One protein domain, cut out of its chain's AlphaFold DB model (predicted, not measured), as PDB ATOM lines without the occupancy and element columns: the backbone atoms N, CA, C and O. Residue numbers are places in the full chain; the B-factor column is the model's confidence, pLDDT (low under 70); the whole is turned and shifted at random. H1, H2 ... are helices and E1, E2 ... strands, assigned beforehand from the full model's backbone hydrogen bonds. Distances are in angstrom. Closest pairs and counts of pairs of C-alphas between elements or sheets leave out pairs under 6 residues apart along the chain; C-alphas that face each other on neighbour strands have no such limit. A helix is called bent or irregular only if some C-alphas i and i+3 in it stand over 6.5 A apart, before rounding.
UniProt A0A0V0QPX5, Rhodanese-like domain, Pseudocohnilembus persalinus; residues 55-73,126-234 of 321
ATOM      1  N   ARG A  55     217.264 112.427 268.929       78.31
ATOM      2  CA  ARG A  55     216.160 111.657 269.532       78.31
ATOM      3  C   ARG A  55     215.546 110.746 268.468       78.31
ATOM      4  O   ARG A  55     215.482 111.102 267.294       78.31
ATOM      5  N   LYS A  56     215.082 109.558 268.871       74.44
ATOM      6  CA  LYS A  56     214.400 108.632 267.952       74.44
ATOM      7  C   LYS A  56     213.142 109.308 267.394       74.44
ATOM      8  O   LYS A  56     212.283 109.713 268.170       74.44
ATOM      9  N   GLY A  57     213.045 109.408 266.069       80.06
ATOM     10  CA  GLY A  57     211.899 110.007 265.374       80.06
ATOM     11  C   GLY A  57     212.003 111.514 265.101       80.06
ATOM     12  O   GLY A  57     211.040 112.090 264.602       80.06
ATOM     13  N   GLU A  58     213.134 112.158 265.403       85.94
ATOM     14  CA  GLU A  58     213.400 113.548 265.002       85.94
ATOM     15  C   GLU A  58     214.313 113.594 263.766       85.94
ATOM     16  O   GLU A  58     215.251 112.805 263.651       85.94
ATOM     17  N   LEU A  59     214.022 114.515 262.842       88.50
ATOM     18  CA  LEU A  59     214.739 114.684 261.566       88.50
ATOM     19  C   LEU A  59     215.992 115.566 261.690       88.50
ATOM     20  O   LEU A  59     216.798 115.646 260.773       88.50
ATOM     21  N   PHE A  60     216.158 116.223 262.834       91.25
ATOM     22  CA  PHE A  60     217.237 117.160 263.109       91.25
ATOM     23  C   PHE A  60     218.015 116.745 264.357       91.25
ATOM     24  O   PHE A  60     217.541 115.976 265.199       91.25
ATOM     25  N   SER A  61     219.223 117.280 264.486       92.62
ATOM     26  CA  SER A  61     220.089 117.034 265.635       92.62
ATOM     27  C   SER A  61     219.824 118.041 266.755       92.62
ATOM     28  O   SER A  61     219.297 119.126 266.517       92.62
ATOM     29  N   ARG A  62     220.209 117.723 267.994       92.25
ATOM     30  CA  ARG A  62     220.141 118.662 269.125       92.25
ATOM     31  C   ARG A  62     221.523 118.994 269.648       92.25
ATOM     32  O   ARG A  62     222.343 118.095 269.826       92.25
ATOM     33  N   ILE A  63     221.733 120.263 269.975       92.69
ATOM     34  CA  ILE A  63     222.928 120.758 270.657       92.69
ATOM     35  C   ILE A  63     222.583 121.139 272.101       92.69
ATOM     36  O   ILE A  63     221.488 121.630 272.395       92.69
ATOM     37  N   LYS A  64     223.495 120.856 273.032       93.25
ATOM     38  CA  LYS A  64     223.347 121.198 274.455       93.25
ATOM     39  C   LYS A  64     223.888 122.602 274.725       93.25
ATOM     40  O   LYS A  64     224.882 122.989 274.116       93.25
ATOM     41  N   SER A  65     223.322 123.303 275.706       91.94
ATOM     42  CA  SER A  65     223.763 124.651 276.099       91.94
ATOM     43  C   SER A  65     225.271 124.765 276.372       91.94
ATOM     44  O   SER A  65     225.880 125.667 275.808       91.94
ATOM     45  N   PRO A  66     225.931 123.834 277.101       90.75
ATOM     46  CA  PRO A  66     227.378 123.917 277.312       90.75
ATOM     47  C   PRO A  66     228.206 123.794 276.031       90.75
ATOM     48  O   PRO A  66     229.284 124.366 275.943       90.75
ATOM     49  N   MET A  67     227.710 123.055 275.031       90.31
ATOM     50  CA  MET A  67     228.398 122.927 273.746       90.31
ATOM     51  C   MET A  67     228.305 124.231 272.956       90.31
ATOM     52  O   MET A  67     229.307 124.686 272.420       90.31
ATOM     53  N   LEU A  68     227.122 124.854 272.924       91.75
ATOM     54  CA  LEU A  68     226.964 126.168 272.302       91.75
ATOM     55  C   LEU A  68     227.833 127.222 273.005       91.75
ATOM     56  O   LEU A  68     228.497 128.001 272.336       91.75
ATOM     57  N   ALA A  69     227.900 127.199 274.339       91.12
ATOM     58  CA  ALA A  69     228.781 128.085 275.097       91.12
ATOM     59  C   ALA A  69     230.263 127.881 274.741       91.12
ATOM     60  O   ALA A  69     230.999 128.850 274.585       91.12
ATOM     61  N   GLN A  70     230.700 126.630 274.556       88.88
ATOM     62  CA  GLN A  70     232.056 126.335 274.098       88.88
ATOM     63  C   GLN A  70     232.323 126.912 272.699       88.88
ATOM     64  O   GLN A  70     233.382 127.496 272.497       88.88
ATOM     65  N   LEU A  71     231.379 126.782 271.760       86.69
ATOM     66  CA  LEU A  71     231.511 127.339 270.406       86.69
ATOM     67  C   LEU A  71     231.683 128.866 270.435       86.69
ATOM     68  O   LEU A  71     232.649 129.373 269.871       86.69
ATOM     69  N   LEU A  72     230.830 129.562 271.193       86.88
ATOM     70  CA  LEU A  72     230.868 131.021 271.363       86.88
ATOM     71  C   LEU A  72     232.163 131.522 272.026       86.88
ATOM     72  O   LEU A  72     232.590 132.652 271.813       86.88
ATOM     73  N   CYS A  73     232.793 130.714 272.883       81.94
ATOM     74  CA  CYS A  73     234.068 131.076 273.509       81.94
ATOM     75  C   CYS A  73     235.277 130.799 272.604       81.94
ATOM     76  O   CYS A  73     236.295 131.476 272.732       81.94
ATOM     77  N   GLU A 126     226.666 143.837 255.137       48.53
ATOM     78  CA  GLU A 126     227.519 144.573 256.100       48.53
ATOM     79  C   GLU A 126     227.297 144.120 257.557       48.53
ATOM     80  O   GLU A 126     228.240 143.982 258.334       48.53
ATOM     81  N   ALA A 127     226.054 143.774 257.910       48.78
ATOM     82  CA  ALA A 127     225.705 143.222 259.218       48.78
ATOM     83  C   ALA A 127     226.410 141.886 259.526       48.78
ATOM     84  O   ALA A 127     226.783 141.637 260.668       48.78
ATOM     85  N   THR A 128     226.618 141.036 258.517       55.38
ATOM     86  CA  THR A 128     227.298 139.735 258.664       55.38
ATOM     87  C   THR A 128     228.822 139.853 258.624       55.38
ATOM     88  O   THR A 128     229.497 139.051 259.266       55.38
ATOM     89  N   GLN A 129     229.368 140.893 257.976       51.53
ATOM     90  CA  GLN A 129     230.796 141.233 258.077       51.53
ATOM     91  C   GLN A 129     231.164 141.683 259.495       51.53
ATOM     92  O   GLN A 129     232.157 141.215 260.044       51.53
ATOM     93  N   ASN A 130     230.324 142.515 260.120       53.59
ATOM     94  CA  ASN A 130     230.539 142.994 261.491       53.59
ATOM     95  C   ASN A 130     230.425 141.883 262.552       53.59
ATOM     96  O   ASN A 130     230.958 142.031 263.646       53.59
ATOM     97  N   LEU A 131     229.751 140.776 262.226       58.28
ATOM     98  CA  LEU A 131     229.670 139.571 263.058       58.28
ATOM     99  C   LEU A 131     230.817 138.579 262.794       58.28
ATOM    100  O   LEU A 131     230.797 137.476 263.329       58.28
ATOM    101  N   GLY A 132     231.792 138.925 261.943       54.53
ATOM    102  CA  GLY A 132     232.931 138.054 261.640       54.53
ATOM    103  C   GLY A 132     232.560 136.781 260.871       54.53
ATOM    104  O   GLY A 132     233.355 135.840 260.829       54.53
ATOM    105  N   ILE A 133     231.374 136.734 260.246       61.72
ATOM    106  CA  ILE A 133     230.857 135.556 259.537       61.72
ATOM    107  C   ILE A 133     231.591 135.395 258.201       61.72
ATOM    108  O   ILE A 133     231.107 135.737 257.120       61.72
ATOM    109  N   ASN A 134     232.805 134.867 258.287       62.84
ATOM    110  CA  ASN A 134     233.639 134.506 257.153       62.84
ATOM    111  C   ASN A 134     233.302 133.095 256.664       62.84
ATOM    112  O   ASN A 134     232.709 132.290 257.387       62.84
ATOM    113  N   ASN A 135     233.742 132.758 255.448       63.72
ATOM    114  CA  ASN A 135     233.549 131.421 254.871       63.72
ATOM    115  C   ASN A 135     234.135 130.288 255.737       63.72
ATOM    116  O   ASN A 135     233.736 129.138 255.563       63.72
ATOM    117  N   ASP A 136     235.003 130.600 256.703       68.81
ATOM    118  CA  ASP A 136     235.650 129.641 257.602       68.81
ATOM    119  C   ASP A 136     234.895 129.403 258.921       68.81
ATOM    120  O   ASP A 136     235.103 128.367 259.547       68.81
ATOM    121  N   THR A 137     233.931 130.252 259.292       77.81
ATOM    122  CA  THR A 137     233.171 130.115 260.558       77.81
ATOM    123  C   THR A 137     232.398 128.797 260.637       77.81
ATOM    124  O   THR A 137     231.721 128.391 259.688       77.81
ATOM    125  N   ALA A 138     232.528 128.075 261.749       85.06
ATOM    126  CA  ALA A 138     232.089 126.679 261.834       85.06
ATOM    127  C   ALA A 138     230.567 126.542 261.989       85.06
ATOM    128  O   ALA A 138     229.990 125.491 261.693       85.06
ATOM    129  N   TYR A 139     229.890 127.593 262.441       89.62
ATOM    130  CA  TYR A 139     228.451 127.577 262.642       89.62
ATOM    131  C   TYR A 139     227.812 128.927 262.347       89.62
ATOM    132  O   TYR A 139     228.476 129.947 262.212       89.62
ATOM    133  N   ILE A 140     226.490 128.899 262.239       91.19
ATOM    134  CA  ILE A 140     225.636 130.077 262.264       91.19
ATOM    135  C   ILE A 140     224.570 129.859 263.333       91.19
ATOM    136  O   ILE A 140     224.007 128.765 263.440       91.19
ATOM    137  N   LEU A 141     224.315 130.883 264.144       94.00
ATOM    138  CA  LEU A 141     223.334 130.837 265.222       94.00
ATOM    139  C   LEU A 141     222.108 131.674 264.851       94.00
ATOM    140  O   LEU A 141     222.214 132.876 264.636       94.00
ATOM    141  N   LEU A 142     220.938 131.040 264.780       95.06
ATOM    142  CA  LEU A 142     219.677 131.657 264.373       95.06
ATOM    143  C   LEU A 142     218.715 131.780 265.557       95.06
ATOM    144  O   LEU A 142     218.296 130.777 266.144       95.06
ATOM    145  N   ASP A 143     218.307 133.007 265.864       96.19
ATOM    146  CA  ASP A 143     217.192 133.284 266.764       96.19
ATOM    147  C   ASP A 143     215.889 133.367 265.965       96.19
ATOM    148  O   ASP A 143     215.694 134.289 265.170       96.19
ATOM    149  N   LEU A 144     214.986 132.409 266.179       96.38
ATOM    150  CA  LEU A 144     213.717 132.340 265.455       96.38
ATOM    151  C   LEU A 144     212.580 133.138 266.113       96.38
ATOM    152  O   LEU A 144     211.433 133.028 265.668       96.38
ATOM    153  N   ARG A 145     212.859 133.899 267.176       95.81
ATOM    154  CA  ARG A 145     211.878 134.771 267.839       95.81
ATOM    155  C   ARG A 145     211.601 136.034 267.029       95.81
ATOM    156  O   ARG A 145     212.303 136.363 266.068       95.81
ATOM    157  N   ASP A 146     210.564 136.749 267.447       95.56
ATOM    158  CA  ASP A 146     210.229 138.041 266.869       95.56
ATOM    159  C   ASP A 146     211.355 139.066 267.107       95.56
ATOM    160  O   ASP A 146     212.050 139.000 268.129       95.56
ATOM    161  N   PRO A 147     211.540 140.033 266.187       95.12
ATOM    162  CA  PRO A 147     212.615 141.020 266.285       95.12
ATOM    163  C   PRO A 147     212.598 141.814 267.599       95.12
ATOM    164  O   PRO A 147     213.653 142.116 268.152       95.12
ATOM    165  N   ASP A 148     211.409 142.102 268.132       95.06
ATOM    166  CA  ASP A 148     211.247 142.845 269.385       95.06
ATOM    167  C   ASP A 148     211.808 142.079 270.590       95.06
ATOM    168  O   ASP A 148     212.406 142.668 271.489       95.06
ATOM    169  N   ASP A 149     211.642 140.754 270.618       94.38
ATOM    170  CA  ASP A 149     212.172 139.915 271.692       94.38
ATOM    171  C   ASP A 149     213.681 139.729 271.574       94.38
ATOM    172  O   ASP A 149     214.381 139.746 272.587       94.38
ATOM    173  N   PHE A 150     214.187 139.619 270.345       95.62
ATOM    174  CA  PHE A 150     215.621 139.594 270.068       95.62
ATOM    175  C   PHE A 150     216.315 140.881 270.543       95.62
ATOM    176  O   PHE A 150     217.357 140.828 271.197       95.62
ATOM    177  N   GLN A 151     215.716 142.049 270.287       94.44
ATOM    178  CA  GLN A 151     216.271 143.340 270.714       94.44
ATOM    179  C   GLN A 151     216.322 143.510 272.241       94.44
ATOM    180  O   GLN A 151     217.206 144.205 272.752       94.44
ATOM    181  N   LYS A 152     215.389 142.896 272.983       94.12
ATOM    182  CA  LYS A 152     215.408 142.916 274.456       94.12
ATOM    183  C   LYS A 152     216.624 142.165 274.980       94.12
ATOM    184  O   LYS A 152     217.380 142.726 275.774       94.12
ATOM    185  N   PHE A 153     216.789 140.925 274.530       94.69
ATOM    186  CA  PHE A 153     217.946 140.088 274.819       94.69
ATOM    187  C   PHE A 153     218.042 138.932 273.825       94.69
ATOM    188  O   PHE A 153     217.020 138.406 273.390       94.69
ATOM    189  N   HIS A 154     219.249 138.478 273.523       95.56
ATOM    190  CA  HIS A 154     219.537 137.332 272.663       95.56
ATOM    191  C   HIS A 154     220.867 136.690 273.067       95.56
ATOM    192  O   HIS A 154     221.620 137.239 273.868       95.56
ATOM    193  N   ILE A 155     221.141 135.488 272.563       94.94
ATOM    194  CA  ILE A 155     222.466 134.872 272.715       94.94
ATOM    195  C   ILE A 155     223.457 135.665 271.858       94.94
ATOM    196  O   ILE A 155     223.127 136.001 270.722       94.94
ATOM    197  N   ARG A 156     224.650 135.936 272.391       90.94
ATOM    198  CA  ARG A 156     225.752 136.586 271.668       90.94
ATOM    199  C   ARG A 156     225.969 135.952 270.287       90.94
ATOM    200  O   ARG A 156     225.816 134.742 270.145       90.94
ATOM    201  N   GLU A 157     226.282 136.777 269.286       88.94
ATOM    202  CA  GLU A 157     226.514 136.375 267.880       88.94
ATOM    203  C   GLU A 157     225.304 135.740 267.159       88.94
ATOM    204  O   GLU A 157     225.412 135.298 266.015       88.94
ATOM    205  N   ALA A 158     224.118 135.713 267.779       92.81
ATOM    206  CA  ALA A 158     222.918 135.215 267.119       92.81
ATOM    207  C   ALA A 158     222.389 136.199 266.065       92.81
ATOM    208  O   ALA A 158     222.263 137.398 266.302       92.81
ATOM    209  N   LEU A 159     221.959 135.663 264.925       92.31
ATOM    210  CA  LEU A 159     221.224 136.389 263.898       92.31
ATOM    211  C   LEU A 159     219.723 136.254 264.125       92.31
ATOM    212  O   LEU A 159     219.200 135.141 264.231       92.31
ATOM    213  N   ASN A 160     219.003 137.374 264.130       94.44
ATOM    214  CA  ASN A 160     217.547 137.327 264.147       94.44
ATOM    215  C   ASN A 160     217.005 136.838 262.798       94.44
ATOM    216  O   ASN A 160     217.176 137.486 261.765       94.44
ATOM    217  N   PHE A 161     216.313 135.703 262.816       94.94
ATOM    218  CA  PHE A 161     215.642 135.138 261.657       94.94
ATOM    219  C   PHE A 161     214.276 134.565 262.057       94.94
ATOM    220  O   PHE A 161     214.149 133.355 262.252       94.94
ATOM    221  N   PRO A 162     213.232 135.410 262.175       95.31
ATOM    222  CA  PRO A 162     211.946 135.004 262.732       95.31
ATOM    223  C   PRO A 162     211.364 133.767 262.041       95.31
ATOM    224  O   PRO A 162     211.294 133.703 260.810       95.31
ATOM    225  N   GLY A 163     210.882 132.802 262.827       93.62
ATOM    226  CA  GLY A 163     210.364 131.516 262.344       93.62
ATOM    227  C   GLY A 163     209.363 131.593 261.174       93.62
ATOM    228  O   GLY A 163     209.466 130.789 260.241       93.62
ATOM    229  N   PRO A 164     208.442 132.578 261.112       94.00
ATOM    230  CA  PRO A 164     207.555 132.755 259.958       94.00
ATOM    231  C   PRO A 164     208.272 132.956 258.611       94.00
ATOM    232  O   PRO A 164     207.663 132.755 257.557       94.00
ATOM    233  N   ASN A 165     209.545 133.362 258.600       93.38
ATOM    234  CA  ASN A 165     210.344 133.489 257.377       93.38
ATOM    235  C   ASN A 165     210.794 132.135 256.828       93.38
ATOM    236  O   ASN A 165     210.846 131.984 255.608       93.38
ATOM    237  N   ILE A 166     211.013 131.140 257.698       92.94
ATOM    238  CA  ILE A 166     211.284 129.755 257.289       92.94
ATOM    239  C   ILE A 166     210.102 129.247 256.474       92.94
ATOM    240  O   ILE A 166     210.283 128.803 255.348       92.94
ATOM    241  N   SER A 167     208.878 129.384 256.990       92.56
ATOM    242  CA  SER A 167     207.659 128.913 256.312       92.56
ATOM    243  C   SER A 167     207.462 129.536 254.927       92.56
ATOM    244  O   SER A 167     206.955 128.874 254.031       92.56
ATOM    245  N   ARG A 168     207.908 130.786 254.743       93.31
ATOM    246  CA  ARG A 168     207.780 131.566 253.500       93.31
ATOM    247  C   ARG A 168     208.970 131.434 252.540       93.31
ATOM    248  O   ARG A 168     209.006 132.167 251.559       93.31
ATOM    249  N   ASP A 169     209.949 130.578 252.843       89.75
ATOM    250  CA  ASP A 169     211.176 130.392 252.044       89.75
ATOM    251  C   ASP A 169     212.020 131.665 251.869       89.75
ATOM    252  O   ASP A 169     212.794 131.808 250.926       89.75
ATOM    253  N   LYS A 170     211.914 132.603 252.816       89.88
ATOM    254  CA  LYS A 170     212.647 133.876 252.785       89.88
ATOM    255  C   LYS A 170     214.009 133.751 253.462       89.88
ATOM    256  O   LYS A 170     214.281 134.472 254.416       89.88
ATOM    257  N   PHE A 171     214.835 132.805 253.023       87.88
ATOM    258  CA  PHE A 171     216.158 132.599 253.616       87.88
ATOM    259  C   PHE A 171     217.160 133.669 253.161       87.88
ATOM    260  O   PHE A 171     217.254 133.919 251.957       87.88
ATOM    261  N   PRO A 172     217.938 134.267 254.083       83.62
ATOM    262  CA  PRO A 172     219.088 135.090 253.724       83.62
ATOM    263  C   PRO A 172     220.141 134.272 252.959       83.62
ATOM    264  O   PRO A 172     220.260 133.055 253.138       83.62
ATOM    265  N   ALA A 173     220.907 134.945 252.097       83.75
ATOM    266  CA  ALA A 173     221.903 134.318 251.225       83.75
ATOM    267  C   ALA A 173     222.991 133.573 252.022       83.75
ATOM    268  O   ALA A 173     223.528 132.555 251.587       83.75
ATOM    269  N   GLU A 174     223.285 134.066 253.218       80.19
ATOM    270  CA  GLU A 174     224.309 133.577 254.125       80.19
ATOM    271  C   GLU A 174     223.997 132.168 254.632       80.19
ATOM    272  O   GLU A 174     224.894 131.329 254.671       80.19
ATOM    273  N   ILE A 175     222.725 131.840 254.897       85.88
ATOM    274  CA  ILE A 175     222.318 130.493 255.339       85.88
ATOM    275  C   ILE A 175     222.648 129.433 254.276       85.88
ATOM    276  O   ILE A 175     223.039 128.312 254.614       85.88
ATOM    277  N   TYR A 176     222.566 129.773 252.984       88.00
ATOM    278  CA  TYR A 176     222.905 128.840 251.905       88.00
ATOM    279  C   TYR A 176     224.390 128.468 251.867       88.00
ATOM    280  O   TYR A 176     224.730 127.413 251.334       88.00
ATOM    281  N   ARG A 177     225.271 129.268 252.480       85.81
ATOM    282  CA  ARG A 177     226.698 128.935 252.613       85.81
ATOM    283  C   ARG A 177     226.931 127.781 253.578       85.81
ATOM    284  O   ARG A 177     227.890 127.038 253.410       85.81
ATOM    285  N   TYR A 178     226.036 127.612 254.548       88.31
ATOM    286  CA  TYR A 178     226.098 126.533 255.529       88.31
ATOM    287  C   TYR A 178     225.316 125.307 255.073       88.31
ATOM    288  O   TYR A 178     225.606 124.218 255.550       88.31
ATOM    289  N   LYS A 179     224.345 125.447 254.158       91.94
ATOM    290  CA  LYS A 179     223.444 124.359 253.749       91.94
ATOM    291  C   LYS A 179     224.211 123.098 253.334       91.94
ATOM    292  O   LYS A 179     224.895 123.091 252.312       91.94
ATOM    293  N   ASN A 180     224.037 122.032 254.116       91.12
ATOM    294  CA  ASN A 180     224.565 120.682 253.882       91.12
ATOM    295  C   ASN A 180     226.070 120.657 253.579       91.12
ATOM    296  O   ASN A 180     226.542 119.822 252.809       91.12
ATOM    297  N   LYS A 181     226.822 121.605 254.146       88.56
ATOM    298  CA  LYS A 181     228.280 121.623 254.060       88.56
ATOM    299  C   LYS A 181     228.881 120.837 255.215       88.56
ATOM    300  O   LYS A 181     228.425 120.941 256.355       88.56
ATOM    301  N   ASP A 182     229.940 120.100 254.911       83.06
ATOM    302  CA  ASP A 182     230.741 119.424 255.923       83.06
ATOM    303  C   ASP A 182     231.381 120.453 256.860       83.06
ATOM    304  O   ASP A 182     231.751 121.551 256.442       83.06
ATOM    305  N   ASN A 183     231.498 120.103 258.143       83.50
ATOM    306  CA  ASN A 183     232.058 120.963 259.195       83.50
ATOM    307  C   ASN A 183     231.342 122.313 259.383       83.50
ATOM    308  O   ASN A 183     231.895 123.218 260.007       83.50
ATOM    309  N   LYS A 184     230.117 122.456 258.864       87.94
ATOM    310  CA  LYS A 184     229.264 123.628 259.062       87.94
ATOM    311  C   LYS A 184     228.001 123.241 259.811       87.94
ATOM    312  O   LYS A 184     227.387 122.211 259.522       87.94
ATOM    313  N   MET A 185     227.570 124.088 260.735       90.31
ATOM    314  CA  MET A 185     226.360 123.857 261.524       90.31
ATOM    315  C   MET A 185     225.386 125.020 261.419       90.31
ATOM    316  O   MET A 185     225.767 126.171 261.600       90.31
ATOM    317  N   ILE A 186     224.110 124.712 261.205       93.75
ATOM    318  CA  ILE A 186     223.021 125.680 261.339       93.75
ATOM    319  C   ILE A 186     222.355 125.430 262.686       93.75
ATOM    320  O   ILE A 186     221.582 124.483 262.847       93.75
ATOM    321  N   ILE A 187     222.683 126.256 263.673       95.25
ATOM    322  CA  ILE A 187     222.131 126.158 265.020       95.25
ATOM    323  C   ILE A 187     220.949 127.111 265.121       95.25
ATOM    324  O   ILE A 187     221.052 128.267 264.728       95.25
ATOM    325  N   TYR A 188     219.824 126.651 265.660       96.25
ATOM    326  CA  TYR A 188     218.644 127.494 265.838       96.25
ATOM    327  C   TYR A 188     218.016 127.327 267.220       96.25
ATOM    328  O   TYR A 188     218.073 126.254 267.836       96.25
ATOM    329  N   TYR A 189     217.381 128.393 267.702       97.06
ATOM    330  CA  TYR A 189     216.674 128.396 268.977       97.06
ATOM    331  C   TYR A 189     215.439 129.305 268.968       97.06
ATOM    332  O   TYR A 189     215.213 130.100 268.059       97.06
ATOM    333  N   MET A 190     214.618 129.144 270.004       95.81
ATOM    334  CA  MET A 190     213.492 130.014 270.352       95.81
ATOM    335  C   MET A 190     213.461 130.207 271.872       95.81
ATOM    336  O   MET A 190     214.359 129.739 272.577       95.81
ATOM    337  N   THR A 191     212.408 130.851 272.385       93.50
ATOM    338  CA  THR A 191     212.123 130.962 273.822       93.50
ATOM    339  C   THR A 191     212.166 129.593 274.508       93.50
ATOM    340  O   THR A 191     212.973 129.382 275.409       93.50
ATOM    341  N   ASP A 192     211.378 128.639 273.995       90.62
ATOM    342  CA  ASP A 192     211.322 127.249 274.463       90.62
ATOM    343  C   ASP A 192     211.715 126.266 273.340       90.62
ATOM    344  O   ASP A 192     211.494 126.492 272.143       90.62
ATOM    345  N   GLU A 193     212.249 125.118 273.746       89.75
ATOM    346  CA  GLU A 193     212.570 123.975 272.891       89.75
ATOM    347  C   GLU A 193     211.329 123.462 272.150       89.75
ATOM    348  O   GLU A 193     211.411 123.075 270.986       89.75
ATOM    349  N   ARG A 194     210.152 123.459 272.784       90.69
ATOM    350  CA  ARG A 194     208.935 122.891 272.176       90.69
ATOM    351  C   ARG A 194     208.496 123.641 270.924       90.69
ATOM    352  O   ARG A 194     208.139 123.011 269.932       90.69
ATOM    353  N   GLN A 195     208.546 124.971 270.968       90.62
ATOM    354  CA  GLN A 195     208.116 125.819 269.855       90.62
ATOM    355  C   GLN A 195     209.057 125.720 268.655       90.62
ATOM    356  O   GLN A 195     208.619 125.862 267.517       90.62
ATOM    357  N   SER A 196     210.336 125.433 268.899       91.62
ATOM    358  CA  SER A 196     211.347 125.344 267.847       91.62
ATOM    359  C   SER A 196     211.307 124.008 267.083       91.62
ATOM    360  O   SER A 196     211.724 123.967 265.930       91.62
ATOM    361  N   VAL A 197     210.705 122.940 267.635       93.25
ATOM    362  CA  VAL A 197     210.633 121.611 266.978       93.25
ATOM    363  C   VAL A 197     209.937 121.665 265.615       93.25
ATOM    364  O   VAL A 197     210.367 120.993 264.677       93.25
ATOM    365  N   GLN A 198     208.865 122.452 265.488       93.94
ATOM    366  CA  GLN A 198     208.132 122.574 264.222       93.94
ATOM    367  C   GLN A 198     209.006 123.182 263.116       93.94
ATOM    368  O   GLN A 198     208.975 122.719 261.979       93.94
ATOM    369  N   TYR A 199     209.842 124.163 263.464       94.88
ATOM    370  CA  TYR A 199     210.743 124.821 262.523       94.88
ATOM    371  C   TYR A 199     211.901 123.913 262.120       94.88
ATOM    372  O   TYR A 199     212.314 123.950 260.968       94.88
ATOM    373  N   GLY A 200     212.353 123.031 263.015       94.19
ATOM    374  CA  GLY A 200     213.301 121.974 262.671       94.19
ATOM    375  C   GLY A 200     212.796 121.045 261.572       94.19
ATOM    376  O   GLY A 200     213.543 120.718 260.656       94.19
ATOM    377  N   LYS A 201     211.518 120.652 261.630       94.12
ATOM    378  CA  LYS A 201     210.890 119.848 260.569       94.12
ATOM    379  C   LYS A 201     210.804 120.628 259.260       94.12
ATOM    380  O   LYS A 201     211.245 120.130 258.238       94.12
ATOM    381  N   LEU A 202     210.335 121.877 259.316       95.06
ATOM    382  CA  LEU A 202     210.239 122.734 258.130       95.06
ATOM    383  C   LEU A 202     211.598 122.975 257.462       95.06
ATOM    384  O   LEU A 202     211.680 122.986 256.239       95.06
ATOM    385  N   LEU A 203     212.661 123.176 258.243       94.81
ATOM    386  CA  LEU A 203     214.021 123.309 257.718       94.81
ATOM    387  C   LEU A 203     214.479 122.015 257.038       94.81
ATOM    388  O   LEU A 203     215.017 122.068 255.933       94.81
ATOM    389  N   PHE A 204     214.210 120.862 257.647       94.56
ATOM    390  CA  PHE A 204     214.522 119.573 257.038       94.56
ATOM    391  C   PHE A 204     213.760 119.355 255.724       94.56
ATOM    392  O   PHE A 204     214.364 119.012 254.713       94.56
ATOM    393  N   ASP A 205     212.458 119.651 255.695       94.12
ATOM    394  CA  ASP A 205     211.621 119.532 254.494       94.12
ATOM    395  C   ASP A 205     212.105 120.454 253.355       94.12
ATOM    396  O   ASP A 205     211.943 120.146 252.175       94.12
ATOM    397  N   LYS A 206     212.762 121.571 253.697       93.00
ATOM    398  CA  LYS A 206     213.411 122.508 252.753       93.00
ATOM    399  C   LYS A 206     214.831 122.067 252.344       93.00
ATOM    400  O   LYS A 206     215.534 122.765 251.598       93.00
ATOM    401  N   GLY A 207     215.257 120.894 252.807       93.31
ATOM    402  CA  GLY A 207     216.500 120.222 252.446       93.31
ATOM    403  C   GLY A 207     217.718 120.669 253.247       93.31
ATOM    404  O   GLY A 207     218.815 120.663 252.692       93.31
ATOM    405  N   PHE A 208     217.543 121.130 254.488       94.25
ATOM    406  CA  PHE A 208     218.651 121.404 255.405       94.25
ATOM    407  C   PHE A 208     218.871 120.212 256.353       94.25
ATOM    408  O   PHE A 208     218.052 119.960 257.234       94.25
ATOM    409  N   ASP A 209     220.003 119.521 256.209       91.88
ATOM    410  CA  ASP A 209     220.361 118.318 256.973       91.88
ATOM    411  C   ASP A 209     221.267 118.637 258.172       91.88
ATOM    412  O   ASP A 209     221.181 118.008 259.230       91.88
ATOM    413  N   ASN A 210     222.131 119.648 258.040       93.44
ATOM    414  CA  ASN A 210     223.094 120.061 259.064       93.44
ATOM    415  C   ASN A 210     222.498 121.044 260.090       93.44
ATOM    416  O   ASN A 210     223.132 122.027 260.483       93.44
ATOM    417  N   ILE A 211     221.262 120.775 260.514       94.81
ATOM    418  CA  ILE A 211     220.495 121.605 261.449       94.81
ATOM    419  C   ILE A 211     220.538 121.063 262.880       94.81
ATOM    420  O   ILE A 211     220.368 119.863 263.133       94.81
ATOM    421  N   TYR A 212     220.727 121.978 263.829       95.31
ATOM    422  CA  TYR A 212     220.925 121.684 265.243       95.31
ATOM    423  C   TYR A 212     220.019 122.557 266.116       95.31
ATOM    424  O   TYR A 212     220.177 123.772 266.190       95.31
ATOM    425  N   GLN A 213     219.073 121.936 266.819       95.56
ATOM    426  CA  GLN A 213     218.197 122.634 267.759       95.56
ATOM    427  C   GLN A 213     218.887 122.829 269.111       95.56
ATOM    428  O   GLN A 213     219.352 121.849 269.706       95.56
ATOM    429  N   LEU A 214     218.880 124.047 269.655       95.75
ATOM    430  CA  LEU A 214     219.328 124.286 271.028       95.75
ATOM    431  C   LEU A 214     218.364 123.649 272.040       95.75
ATOM    432  O   LEU A 214     217.178 123.975 272.108       95.75
ATOM    433  N   THR A 215     218.890 122.735 272.852       93.00
ATOM    434  CA  THR A 215     218.137 122.070 273.924       93.00
ATOM    435  C   THR A 215     217.802 123.070 275.027       93.00
ATOM    436  O   THR A 215     218.683 123.786 275.491       93.00
ATOM    437  N   GLY A 216     216.542 123.101 275.466       90.88
ATOM    438  CA  GLY A 216     216.071 124.020 276.508       90.88
ATOM    439  C   GLY A 216     215.831 125.473 276.076       90.88
ATOM    440  O   GLY A 216     215.381 126.266 276.902       90.88
ATOM    441  N   GLY A 217     216.094 125.822 274.810       94.38
ATOM    442  CA  GLY A 217     215.912 127.182 274.291       94.38
ATOM    443  C   GLY A 217     216.775 128.235 274.999       94.38
ATOM    444  O   GLY A 217     217.694 127.916 275.759       94.38
ATOM    445  N   ILE A 218     216.470 129.511 274.756       94.81
ATOM    446  CA  ILE A 218     217.202 130.618 275.391       94.81
ATOM    447  C   ILE A 218     216.919 130.713 276.896       94.81
ATOM    448  O   ILE A 218     217.806 131.104 277.646       94.81
ATOM    449  N   GLU A 219     215.732 130.304 277.366       91.88
ATOM    450  CA  GLU A 219     215.373 130.319 278.796       91.88
ATOM    451  C   GLU A 219     216.298 129.453 279.653       91.88
ATOM    452  O   GLU A 219     216.709 129.860 280.743       91.88
ATOM    453  N   GLN A 220     216.626 128.248 279.179       92.50
ATOM    454  CA  GLN A 220     217.586 127.400 279.875       92.50
ATOM    455  C   GLN A 220     219.015 127.908 279.666       92.50
ATOM    456  O   GLN A 220     219.811 127.876 280.601       92.50
ATOM    457  N   PHE A 221     219.342 128.384 278.462       93.69
ATOM    458  CA  PHE A 221     220.681 128.880 278.158       93.69
ATOM    459  C   PHE A 221     221.073 130.062 279.057       93.69
ATOM    460  O   PHE A 221     222.121 130.008 279.691       93.69
ATOM    461  N   MET A 222     220.197 131.058 279.224       92.38
ATOM    462  CA  MET A 222     220.454 132.226 280.081       92.38
ATOM    463  C   MET A 222     220.617 131.876 281.571       92.38
ATOM    464  O   MET A 222     221.281 132.597 282.309       92.38
ATOM    465  N   GLN A 223     220.020 130.770 282.034       90.69
ATOM    466  CA  GLN A 223     220.186 130.290 283.412       90.69
ATOM    467  C   GLN A 223     221.555 129.647 283.641       90.69
ATOM    468  O   GLN A 223     222.064 129.666 284.762       90.69
ATOM    469  N   GLU A 224     222.106 129.016 282.605       90.31
ATOM    470  CA  GLU A 224     223.378 128.300 282.669       90.31
ATOM    471  C   GLU A 224     224.567 129.209 282.343       90.31
ATOM    472  O   GLU A 224     225.577 129.122 283.035       90.31
ATOM    473  N   PHE A 225     224.416 130.092 281.352       91.94
ATOM    474  CA  PHE A 225     225.467 130.957 280.803       91.94
ATOM    475  C   PHE A 225     224.962 132.401 280.630       91.94
ATOM    476  O   PHE A 225     224.789 132.869 279.502       91.94
ATOM    477  N   PRO A 226     224.682 133.127 281.728       90.81
ATOM    478  CA  PRO A 226     224.207 134.506 281.651       90.81
ATOM    479  C   PRO A 226     225.237 135.457 281.022       90.81
ATOM    480  O   PRO A 226     224.834 136.454 280.434       90.81
ATOM    481  N   GLU A 227     226.543 135.160 281.100       90.19
ATOM    482  CA  GLU A 227     227.589 135.980 280.468       90.19
ATOM    483  C   GLU A 227     227.581 135.953 278.929       90.19
ATOM    484  O   GLU A 227     228.202 136.805 278.303       90.19
ATOM    485  N   LEU A 228     226.880 134.994 278.314       92.06
ATOM    486  CA  LEU A 228     226.768 134.852 276.856       92.06
ATOM    487  C   LEU A 228     225.437 135.391 276.306       92.06
ATOM    488  O   LEU A 228     225.078 135.104 275.163       92.06
ATOM    489  N   ILE A 229     224.688 136.138 277.120       93.88
ATOM    490  CA  ILE A 229     223.462 136.827 276.719       93.88
ATOM    491  C   ILE A 229     223.754 138.317 276.555       93.88
ATOM    492  O   ILE A 229     224.279 138.960 277.460       93.88
ATOM    493  N   GLU A 230     223.342 138.872 275.423       90.81
ATOM    494  CA  GLU A 230     223.447 140.292 275.101       90.81
ATOM    495  C   GLU A 230     222.060 140.926 275.029       90.81
ATOM    496  O   GLU A 230     221.067 140.255 274.751       90.81
ATOM    497  N   GLY A 231     221.970 142.230 275.287       89.06
ATOM    498  CA  GLY A 231     220.723 142.983 275.166       89.06
ATOM    499  C   GLY A 231     220.545 144.071 276.213       89.06
ATOM    500  O   GLY A 231     221.305 144.187 277.172       89.06
ATOM    501  N   LYS A 232     219.507 144.888 276.024       84.88
ATOM    502  CA  LYS A 232     219.199 146.030 276.900       84.88
ATOM    503  C   LYS A 232     218.384 145.632 278.131       84.88
ATOM    504  O   LYS A 232     218.425 146.327 279.141       84.88
ATOM    505  N   GLN A 233     217.600 144.558 278.032       84.94
ATOM    506  CA  GLN A 233     216.618 144.142 279.037       84.94
ATOM    507  C   GLN A 233     216.786 142.656 279.363       84.94
ATOM    508  O   GLN A 233     215.902 141.843 279.099       84.94
ATOM    509  N   ILE A 234     217.939 142.296 279.925       82.75
ATOM    510  CA  ILE A 234     218.212 140.922 280.351       82.75
ATOM    511  C   ILE A 234     217.464 140.660 281.670       82.75
ATOM    512  O   ILE A 234     217.697 141.376 282.651       82.75
TER     513      ILE A 234
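This is residues 55 to 73 and 126 to 234 of the 321 residues of the protein "Rhodanese-like domain" of Pseudocohnilembus persalinus (UniProt A0A0V0QPX5). A small twisted sheet of four parallel strands has the longest helix, H6, over one face, with the short H5 over the same face and H4 packed on H6. H7 sits at the end of the sheet where E3 and E4 finish and H1 packs on H7, while H2 and H3 lie farthest from the middle of the whole. The printed part has 128 residues with seven named helices and four named strands, in the order E1 H1 H2 E2 H3 H4 H5 E3 H6 E4 H7. The sheet runs E1 E4 E3 E2, all parallel, and the class is mixed, helices and strands. The whole is compact, with a radius of gyration of the C-alphas of 13.6 A, and rounded, with spans of 35 by 35 by 28 A.

E1 is residues 61 to 63, with C-alpha 61 at (220.089, 117.034, 265.635). H1 is residues 65 to 73, 12.4 A from first to last C-alpha. After the cut, H2 is residues 126 to 130. E2 is residues 139 to 143, 13.3 A long. The short helices H3, residues 147 to 152, H4, residues 163 to 167, and H5, residues 175 to 178, follow. E3 is residues 185 to 189, 13.0 A long. H6 is residues 193 to 205, 18.9 A long, from (212.570, 123.975, 272.891) at C-alpha 193. It is irregular, but only just: C-alphas 195 and 198 are 6.50 A apart. E4 is residues 211 to 214, 10.0 A long. H7 is residues 217 to 224, 11.3 A long, with C-alpha 224 at (223.378, 128.300, 282.669).

The sheet is strongly twisted, only just, with C-alphas up to 4.2 A off its best plane; E1 and E2 are its edge strands. E1 and E4 are parallel, with N 63 and O 213 within hydrogen-bond range at 2.9 A. E4 and E3 have N 212 and O 186 at 2.8 A, and E3 and E2 have N 142 and O 187 at 2.8 A. H6 is on the sheet at a height of 8.8 A, over E4 and E3, and runs along the strands, at 3 degrees to E4 on the local plane; helix on one face of a sheet, they make two layers. E3, H6 and E4 form a strand-helix-strand unit, two parallel neighbour strands with a helix between, and its crossover is right-handed; E2, H3 H4 H5, E3 is another such unit. H5 is on the same face as H6, at a height of 8.7 A, and only just over E3, with 3 of its 4 C-alphas. H6 touches H4 with its residues 199 to 203 alone; the closest C-alphas are those of Gly 163 and Tyr 199, 6.7 A apart. H7 only grazes the sheet, with residues 217 to 221, and H1 only grazes it with residues 65 to 72. H1 touches H7, about perpendicular at 78 degrees, with the C-alphas of Ser 65 and Phe 221 closest at 5.6 A. H2 and H3 are not on the sheet and touch no helix. Each O i to N i+4 pair is within hydrogen-bond range in H1, H2 and H3; H6 has 7 of 9, H7 3 of 4, and H4 0 of 1 with 1 of 2 O i to N i+3 pairs, while H5 is too short for such a pair.

The two C-alphas farthest apart, those of Lys 56 and Glu 126, are 40.1 A apart. Residues 74 to 125 are cut out, and C-alphas 73 and 126 are 23.0 A apart across the cut. Of the links that are printed whole, none is long. Residues 154 to 155 pair antiparallel with residues 229 to 230. The mean pLDDT of the printed part is 88.2, and residues 126 to 136 are under 70.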